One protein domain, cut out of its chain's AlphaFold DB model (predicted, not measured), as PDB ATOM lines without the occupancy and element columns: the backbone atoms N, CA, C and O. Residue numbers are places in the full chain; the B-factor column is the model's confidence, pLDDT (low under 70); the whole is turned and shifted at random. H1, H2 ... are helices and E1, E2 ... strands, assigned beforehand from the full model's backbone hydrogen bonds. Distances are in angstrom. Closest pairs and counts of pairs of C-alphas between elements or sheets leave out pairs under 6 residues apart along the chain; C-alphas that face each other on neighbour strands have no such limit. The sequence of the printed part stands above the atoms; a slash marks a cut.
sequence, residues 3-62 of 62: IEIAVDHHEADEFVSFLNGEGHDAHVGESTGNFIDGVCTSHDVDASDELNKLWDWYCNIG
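AT A GLANCE: This is residues 3 to 62 of the 62 residues of an uncharacterized protein of marine sediment metagenome (UniProt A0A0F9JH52). Two short parallel strands, E1 and E2, lie side by side with the helix H1 packed on them, and a longer helix, H2, runs along one side of this small body, crossing H1 nearly at right angles. A long stretch, residues 29 to 44, loops from E2 to H2 and pairs briefly with E1 on the way. You have 60 printed residues with two named helices and two named strands, in the order E1, H1, E2, H2; the class is mixed, helices and strands. The whole is compact, with a radius of gyration of the C-alphas of 10.5 A, and rounded, spanning 28 by 22 by 19 A.

HOW THE PARTS SIT: Start at E1, residues 3 to 5, and look across to E2, residues 25 to 28: they are parallel neighbours at 17 degrees, with N 3 and O 25 within hydrogen-bond range at 2.9 A and N 27 and O 3 at 3.0 A. Between them in the chain comes H1, residues 12 to 21, so that E1, H1 and E2 form a strand-helix-strand unit, two parallel strands joined through a helix, with a right-handed crossover. The closest C-alphas of H1 and E2 are those of Val 16 and Ala 26, 5.4 A apart; those of E1 and H1 are Ile 5 and Ala 12, 6.1 A apart. Past E2, residues 35 to 36 pair antiparallel with residues 3 to 4 of E1 and with residues 39 to 40. Then comes H2, residues 45 to 61, which touches H1 with residues 54 to 58 alone; the closest C-alphas, of Phe 15 and Tyr 58, are 7.1 A apart. The lines of H1 and H2 are about perpendicular, at 86 degrees. E1 and H2 are apart. In H1 and H2 every O i to N i+4 pair is within hydrogen-bond range.

IN THESE COORDINATES: Find C-alpha 3 at (151.118, 155.162, 157.397), where E1 begins; its residues 3 to 5 cover 6.4 A. H1 runs from C-alpha 12 at (141.768, 150.257, 161.026) to C-alpha 21, 14.1 A. E2, residues 25 to 28, covers 10.7 A. H2 runs 24.3 A, from Val 45 to C-alpha 61 at (135.954, 165.351, 164.240).

THE WHOLE: The two C-alphas farthest apart are those of His 43 and Gly 62, at 28.4 A. The printed part has no cut and ends at residue 62, the chain's last. The link from H1 to E2 is tight, that from E1 to H1 short, and that from E2 to H2 long, with 16 residues. The mean pLDDT of the printed part is 94.5, and residue 62 alone is under 70 in this model.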
ATOM      1  N   ILE A   3     151.632 155.645 156.117       97.25
ATOM      2  CA  ILE A   3     151.118 155.162 157.397       97.25
ATOM      3  C   ILE A   3     150.633 153.726 157.211       97.25
ATOM      4  O   ILE A   3     149.861 153.432 156.300       97.25
ATOM      5  N   GLU A   4     151.102 152.832 158.067       98.06
ATOM      6  CA  GLU A   4     150.623 151.456 158.157       98.06
ATOM      7  C   GLU A   4     149.917 151.300 159.501       98.06
ATOM      8  O   GLU A   4     150.526 151.530 160.549       98.06
ATOM      9  N   ILE A   5     148.631 150.954 159.471       97.62
ATOM     10  CA  ILE A   5     147.829 150.719 160.674       97.62
ATOM     11  C   ILE A   5     147.750 149.223 160.950       97.62
ATOM     12  O   ILE A   5     147.566 148.423 160.033       97.62
ATOM     13  N   ALA A   6     147.878 148.854 162.219       96.81
ATOM     14  CA  ALA A   6     147.820 147.480 162.684       96.81
ATOM     15  C   ALA A   6     146.522 146.778 162.239       96.81
ATOM     16  O   ALA A   6     145.425 147.325 162.376       96.81
ATOM     17  N   VAL A   7     146.644 145.544 161.741       94.62
ATOM     18  CA  VAL A   7     145.529 144.764 161.167       94.62
ATOM     19  C   VAL A   7     144.469 144.364 162.193       94.62
ATOM     20  O   VAL A   7     143.326 144.078 161.850       94.62
ATOM     21  N   ASP A   8     144.848 144.316 163.467       93.62
ATOM     22  CA  ASP A   8     143.986 143.955 164.586       93.62
ATOM     23  C   ASP A   8     143.289 145.166 165.222       93.62
ATOM     24  O   ASP A   8     142.506 145.000 166.162       93.62
ATOM     25  N   HIS A   9     143.510 146.378 164.700       89.88
ATOM     26  CA  HIS A   9     142.775 147.547 165.152       89.88
ATOM     27  C   HIS A   9     141.352 147.539 164.575       89.88
ATOM     28  O   HIS A   9     141.148 147.606 163.368       89.88
ATOM     29  N   HIS A  10     140.344 147.483 165.446       92.75
ATOM     30  CA  HIS A  10     138.933 147.363 165.048       92.75
ATOM     31  C   HIS A  10     138.420 148.471 164.107       92.75
ATOM     32  O   HIS A  10     137.528 148.220 163.306       92.75
ATOM     33  N   GLU A  11     139.003 149.668 164.185       94.62
ATOM     34  CA  GLU A  11     138.697 150.815 163.316       94.62
ATOM     35  C   GLU A  11     139.767 151.050 162.231       94.62
ATOM     36  O   GLU A  11     139.838 152.138 161.668       94.62
ATOM     37  N   ALA A  12     140.641 150.072 161.947       94.94
ATOM     38  CA  ALA A  12     141.768 150.257 161.026       94.94
ATOM     39  C   ALA A  12     141.326 150.780 159.651       94.94
ATOM     40  O   ALA A  12     141.898 151.747 159.154       94.94
ATOM     41  N   ASP A  13     140.285 150.187 159.060       96.69
ATOM     42  CA  ASP A  13     139.779 150.576 157.738       96.69
ATOM     43  C   ASP A  13     139.179 151.993 157.720       96.69
ATOM     44  O   ASP A  13     139.400 152.762 156.776       96.69
ATOM     45  N   GLU A  14     138.430 152.360 158.764       96.50
ATOM     46  CA  GLU A  14     137.804 153.683 158.890       96.50
ATOM     47  C   GLU A  14     138.865 154.763 159.112       96.50
ATOM     48  O   GLU A  14     138.875 155.783 158.417       96.50
ATOM     49  N   PHE A  15     139.827 154.496 159.994       96.38
ATOM     50  CA  PHE A  15     140.922 155.413 160.268       96.38
ATOM     51  C   PHE A  15     141.840 155.592 159.055       96.38
ATOM     52  O   PHE A  15     142.176 156.717 158.694       96.38
ATOM     53  N   VAL A  16     142.186 154.512 158.347       97.31
ATOM     54  CA  VAL A  16     142.931 154.584 157.078       97.31
ATOM     55  C   VAL A  16     142.183 155.421 156.042       97.31
ATOM     56  O   VAL A  16     142.792 156.238 155.348       97.31
ATOM     57  N   SER A  17     140.863 155.252 155.937       97.12
ATOM     58  CA  SER A  17     140.037 156.035 155.014       97.12
ATOM     59  C   SER A  17     140.052 157.526 155.363       97.12
ATOM     60  O   SER A  17     140.204 158.356 154.464       97.12
ATOM     61  N   PHE A  18     139.964 157.867 156.652       96.19
ATOM     62  CA  PHE A  18     140.119 159.237 157.143       96.19
ATOM     63  C   PHE A  18     141.498 159.816 156.791       96.19
ATOM     64  O   PHE A  18     141.579 160.864 156.153       96.19
ATOM     65  N   LEU A  19     142.582 159.105 157.114       96.69
ATOM     66  CA  LEU A  19     143.956 159.547 156.848       96.69
ATOM     67  C   LEU A  19     144.212 159.794 155.355       96.69
ATOM     68  O   LEU A  19     144.862 160.772 154.982       96.69
ATOM     69  N   ASN A  20     143.683 158.926 154.491       97.44
ATOM     70  CA  ASN A  20     143.753 159.108 153.043       97.44
ATOM     71  C   ASN A  20     142.943 160.330 152.576       97.44
ATOM     72  O   ASN A  20     143.369 161.030 151.657       97.44
ATOM     73  N   GLY A  21     141.809 160.626 153.222       96.12
ATOM     74  CA  GLY A  21     141.029 161.848 152.996       96.12
ATOM     75  C   GLY A  21     141.800 163.133 153.326       96.12
ATOM     76  O   GLY A  21     141.701 164.109 152.584       96.12
ATOM     77  N   GLU A  22     142.643 163.093 154.361       94.69
ATOM     78  CA  GLU A  22     143.542 164.189 154.759       94.69
ATOM     79  C   GLU A  22     144.833 164.269 153.911       94.69
ATOM     80  O   GLU A  22     145.681 165.143 154.109       94.69
ATOM     81  N   GLY A  23     144.994 163.386 152.918       96.31
ATOM     82  CA  GLY A  23     146.115 163.403 151.976       96.31
ATOM     83  C   GLY A  23     147.352 162.619 152.427       96.31
ATOM     84  O   GLY A  23     148.451 162.842 151.904       96.31
ATOM     85  N   HIS A  24     147.212 161.707 153.389       96.25
ATOM     86  CA  HIS A  24     148.249 160.725 153.707       96.25
ATOM     87  C   HIS A  24     148.210 159.519 152.747       96.25
ATOM     88  O   HIS A  24     147.267 159.351 151.983       96.25
ATOM     89  N   ASP A  25     149.273 158.711 152.759       97.69
ATOM     90  CA  ASP A  25     149.364 157.426 152.049       97.69
ATOM     91  C   ASP A  25     149.222 156.317 153.099       97.69
ATOM     92  O   ASP A  25     150.214 155.809 153.626       97.69
ATOM     93  N   ALA A  26     147.981 156.059 153.515       97.69
ATOM     94  CA  ALA A  26     147.649 155.154 154.606       97.69
ATOM     95  C   ALA A  26     147.058 153.835 154.092       97.69
ATOM     96  O   ALA A  26     146.249 153.813 153.161       97.69
ATOM     97  N   HIS A  27     147.422 152.730 154.738       97.94
ATOM     98  CA  HIS A  27     146.829 151.415 154.501       97.94
ATOM     99  C   HIS A  27     146.829 150.575 155.781       97.94
ATOM    100  O   HIS A  27     147.570 150.850 156.726       97.94
ATOM    101  N   VAL A  28     145.988 149.542 155.805       97.81
ATOM    102  CA  VAL A  28     146.035 148.516 156.847       97.81
ATOM    103  C   VAL A  28     147.183 147.563 156.517       97.81
ATOM    104  O   VAL A  28     147.275 147.068 155.392       97.81
ATOM    105  N   GLY A  29     148.075 147.354 157.480       95.19
ATOM    106  CA  GLY A  29     149.221 146.462 157.361       95.19
ATOM    107  C   GLY A  29     148.861 144.990 157.521       95.19
ATOM    108  O   GLY A  29     147.699 144.605 157.632       95.19
ATOM    109  N   GLU A  30     149.891 144.147 157.580       94.06
ATOM    110  CA  GLU A  30     149.750 142.708 157.873       94.06
ATOM    111  C   GLU A  30     150.142 142.357 159.319       94.06
ATOM    112  O   GLU A  30     150.019 141.208 159.747       94.06
ATOM    113  N   SER A  31     150.642 143.335 160.080       93.81
ATOM    114  CA  SER A  31     151.147 143.152 161.442       93.81
ATOM    115  C   SER A  31     150.242 143.804 162.492       93.81
ATOM    116  O   SER A  31     149.333 144.561 162.163       93.81
ATOM    117  N   THR A  32     150.508 143.531 163.772       94.56
ATOM    118  CA  THR A  32     149.843 144.194 164.912       94.56
ATOM    119  C   THR A  32     150.533 145.507 165.316       94.56
ATOM    120  O   THR A  32     150.272 146.056 166.384       94.56
ATOM    121  N   GLY A  33     151.514 145.964 164.533       95.06
ATOM    122  CA  GLY A  33     152.236 147.210 164.766       95.06
ATOM    123  C   GLY A  33     151.714 148.323 163.868       95.06
ATOM    124  O   GLY A  33     151.259 148.061 162.760       95.06
ATOM    125  N   ASN A  34     151.834 149.565 164.333       96.50
ATOM    126  CA  ASN A  34     151.626 150.736 163.488       96.50
ATOM    127  C   ASN A  34     152.978 151.304 163.052       96.50
ATOM    128  O   ASN A  34     153.951 151.264 163.818       96.50
ATOM    129  N   PHE A  35     153.037 151.858 161.844       97.19
ATOM    130  CA  PHE A  35     154.253 152.442 161.293       97.19
ATOM    131  C   PHE A  35     153.978 153.790 160.639       97.19
ATOM    132  O   PHE A  35     152.985 153.954 159.933       97.19
ATOM    133  N   ILE A  36     154.899 154.736 160.822       96.56
ATOM    134  CA  ILE A  36     154.939 155.999 160.076       96.56
ATOM    135  C   ILE A  36     156.266 156.060 159.328       96.56
ATOM    136  O   ILE A  36     157.331 155.911 159.919       96.56
ATOM    137  N   ASP A  37     156.197 156.222 158.009       95.25
ATOM    138  CA  ASP A  37     157.340 156.246 157.093       95.25
ATOM    139  C   ASP A  37     158.305 155.053 157.295       95.25
ATOM    140  O   ASP A  37     159.518 155.153 157.115       95.25
ATOM    141  N   GLY A  38     157.742 153.890 157.650       94.06
ATOM    142  CA  GLY A  38     158.467 152.641 157.910       94.06
ATOM    143  C   GLY A  38     159.025 152.495 159.332       94.06
ATOM    144  O   GLY A  38     159.641 151.473 159.635       94.06
ATOM    145  N   VAL A  39     158.812 153.473 160.216       96.44
ATOM    146  CA  VAL A  39     159.246 153.437 161.619       96.44
ATOM    147  C   VAL A  39     158.115 152.931 162.504       96.44
ATOM    148  O   VAL A  39     157.014 153.472 162.479       96.44
ATOM    149  N   CYS A  40     158.392 151.893 163.294       95.56
ATOM    150  CA  CYS A  40     157.411 151.307 164.203       95.56
ATOM    151  C   CYS A  40     157.140 152.237 165.388       95.56
ATOM    152  O   CYS A  40     158.060 152.556 166.145       95.56
ATOM    153  N   THR A  41     155.879 152.606 165.600       96.12
ATOM    154  CA  THR A  41     155.505 153.568 166.648       96.12
ATOM    155  C   THR A  41     155.730 153.041 168.065       96.12
ATOM    156  O   THR A  41     155.923 153.817 168.988       96.12
ATOM    157  N   SER A  42     155.786 151.722 168.267       92.81
ATOM    158  CA  SER A  42     156.053 151.134 169.589       92.81
ATOM    159  C   SER A  42     157.491 151.326 170.084       92.81
ATOM    160  O   SER A  42     157.754 151.144 171.274       92.81
ATOM    161  N   HIS A  43     158.423 151.684 169.196       93.06
ATOM    162  CA  HIS A  43     159.843 151.863 169.517       93.06
ATOM    163  C   HIS A  43     160.347 153.291 169.281       93.06
ATOM    164  O   HIS A  43     161.503 153.578 169.596       93.06
ATOM    165  N   ASP A  44     159.507 154.173 168.741       96.50
ATOM    166  CA  ASP A  44     159.864 155.540 168.382       96.50
ATOM    167  C   ASP A  44     158.808 156.515 168.909       96.50
ATOM    168  O   ASP A  44     157.636 156.460 168.534       96.50
ATOM    169  N   VAL A  45     159.237 157.382 169.829       95.50
ATOM    170  CA  VAL A  45     158.344 158.309 170.537       95.50
ATOM    171  C   VAL A  45     157.770 159.352 169.583       95.50
ATOM    172  O   VAL A  45     156.589 159.662 169.687       95.50
ATOM    173  N   ASP A  46     158.557 159.839 168.623       95.56
ATOM    174  CA  ASP A  46     158.103 160.873 167.692       95.56
ATOM    175  C   ASP A  46     157.037 160.310 166.740       95.56
ATOM    176  O   ASP A  46     155.993 160.931 166.527       95.56
ATOM    177  N   ALA A  47     157.250 159.095 166.222       94.94
ATOM    178  CA  ALA A  47     156.261 158.398 165.403       94.94
ATOM    179  C   ALA A  47     154.996 158.043 166.207       94.94
ATOM    180  O   ALA A  47     153.882 158.141 165.688       94.94
ATOM    181  N   SER A  48     155.143 157.654 167.479       96.50
ATOM    182  CA  SER A  48     153.999 157.407 168.360       96.50
ATOM    183  C   SER A  48     153.188 158.673 168.617       96.50
ATOM    184  O   SER A  48     151.964 158.636 168.525       96.50
ATOM    185  N   ASP A  49     153.847 159.781 168.946       97.19
ATOM    186  CA  ASP A  49     153.187 161.049 169.243       97.19
ATOM    187  C   ASP A  49     152.458 161.592 168.016       97.19
ATOM    188  O   ASP A  49     151.359 162.135 168.138       97.19
ATOM    189  N   GLU A  50     153.030 161.427 166.825       96.75
ATOM    190  CA  GLU A  50     152.373 161.837 165.588       96.75
ATOM    191  C   GLU A  50     151.140 160.983 165.281       96.75
ATOM    192  O   GLU A  50     150.076 161.534 164.990       96.75
ATOM    193  N   LEU A  51     151.232 159.654 165.424       95.50
ATOM    194  CA  LEU A  51     150.071 158.778 165.240       95.50
ATOM    195  C   LEU A  51     148.957 159.104 166.244       95.50
ATOM    196  O   LEU A  51     147.789 159.147 165.867       95.50
ATOM    197  N   ASN A  52     149.316 159.382 167.500       96.06
ATOM    198  CA  ASN A  52     148.362 159.749 168.544       96.06
ATOM    199  C   ASN A  52     147.628 161.057 168.218       96.06
ATOM    200  O   ASN A  52     146.417 161.127 168.395       96.06
ATOM    201  N   LYS A  53     148.312 162.077 167.679       95.88
ATOM    202  CA  LYS A  53     147.645 163.321 167.244       95.88
ATOM    203  C   LYS A  53     146.645 163.075 166.120       95.88
ATOM    204  O   LYS A  53     145.568 163.668 166.123       95.88
ATOM    205  N   LEU A  54     147.004 162.230 165.152       95.69
ATOM    206  CA  LEU A  54     146.115 161.871 164.046       95.69
ATOM    207  C   LEU A  54     144.896 161.094 164.550       95.69
ATOM    208  O   LEU A  54     143.779 161.351 164.104       95.69
ATOM    209  N   TRP A  55     145.105 160.191 165.508       95.44
ATOM    210  CA  TRP A  55     144.036 159.449 166.166       95.44
ATOM    211  C   TRP A  55     143.096 160.372 166.950       95.44
ATOM    212  O   TRP A  55     141.884 160.341 166.757       95.44
ATOM    213  N   ASP A  56     143.652 161.260 167.776       96.25
ATOM    214  CA  ASP A  56     142.877 162.250 168.524       96.25
ATOM    215  C   ASP A  56     142.070 163.148 167.582       96.25
ATOM    216  O   ASP A  56     140.924 163.490 167.873       96.25
ATOM    217  N   TRP A  57     142.640 163.530 166.441       94.69
ATOM    218  CA  TRP A  57     141.923 164.301 165.434       94.69
ATOM    219  C   TRP A  57     140.737 163.506 164.869       94.69
ATOM    220  O   TRP A  57     139.609 164.003 164.912       94.69
ATOM    221  N   TYR A  58     140.962 162.267 164.425       95.00
ATOM    222  CA  TYR A  58     139.903 161.369 163.955       95.00
ATOM    223  C   TYR A  58     138.754 161.257 164.975       95.00
ATOM    224  O   TYR A  58     137.600 161.518 164.633       95.00
ATOM    225  N   CYS A  59     139.062 161.000 166.250       93.31
ATOM    226  CA  CYS A  59     138.048 160.841 167.296       93.31
ATOM    227  C   CYS A  59     137.287 162.129 167.660       93.31
ATOM    228  O   CYS A  59     136.188 162.045 168.205       93.31
ATOM    229  N   ASN A  60     137.862 163.313 167.429       89.31
ATOM    230  CA  ASN A  60     137.251 164.593 167.812       89.31
ATOM    231  C   ASN A  60     136.515 165.300 166.661       89.31
ATOM    232  O   ASN A  60     135.853 166.312 166.904       89.31
ATOM    233  N   ILE A  61     136.652 164.814 165.423       70.12
ATOM    234  CA  ILE A  61     135.954 165.351 164.240       70.12
ATOM    235  C   ILE A  61     134.923 164.359 163.663       70.12
ATOM    236  O   ILE A  61     134.083 164.779 162.864       70.12
ATOM    237  N   GLY A  62     134.935 163.093 164.108       54.84
ATOM    238  CA  GLY A  62     133.923 162.069 163.798       54.84
ATOM    239  C   GLY A  62     132.556 162.290 164.442       54.84
ATOM    240  O   GLY A  62     132.502 162.644 165.642       54.84
TER     241      GLY A  62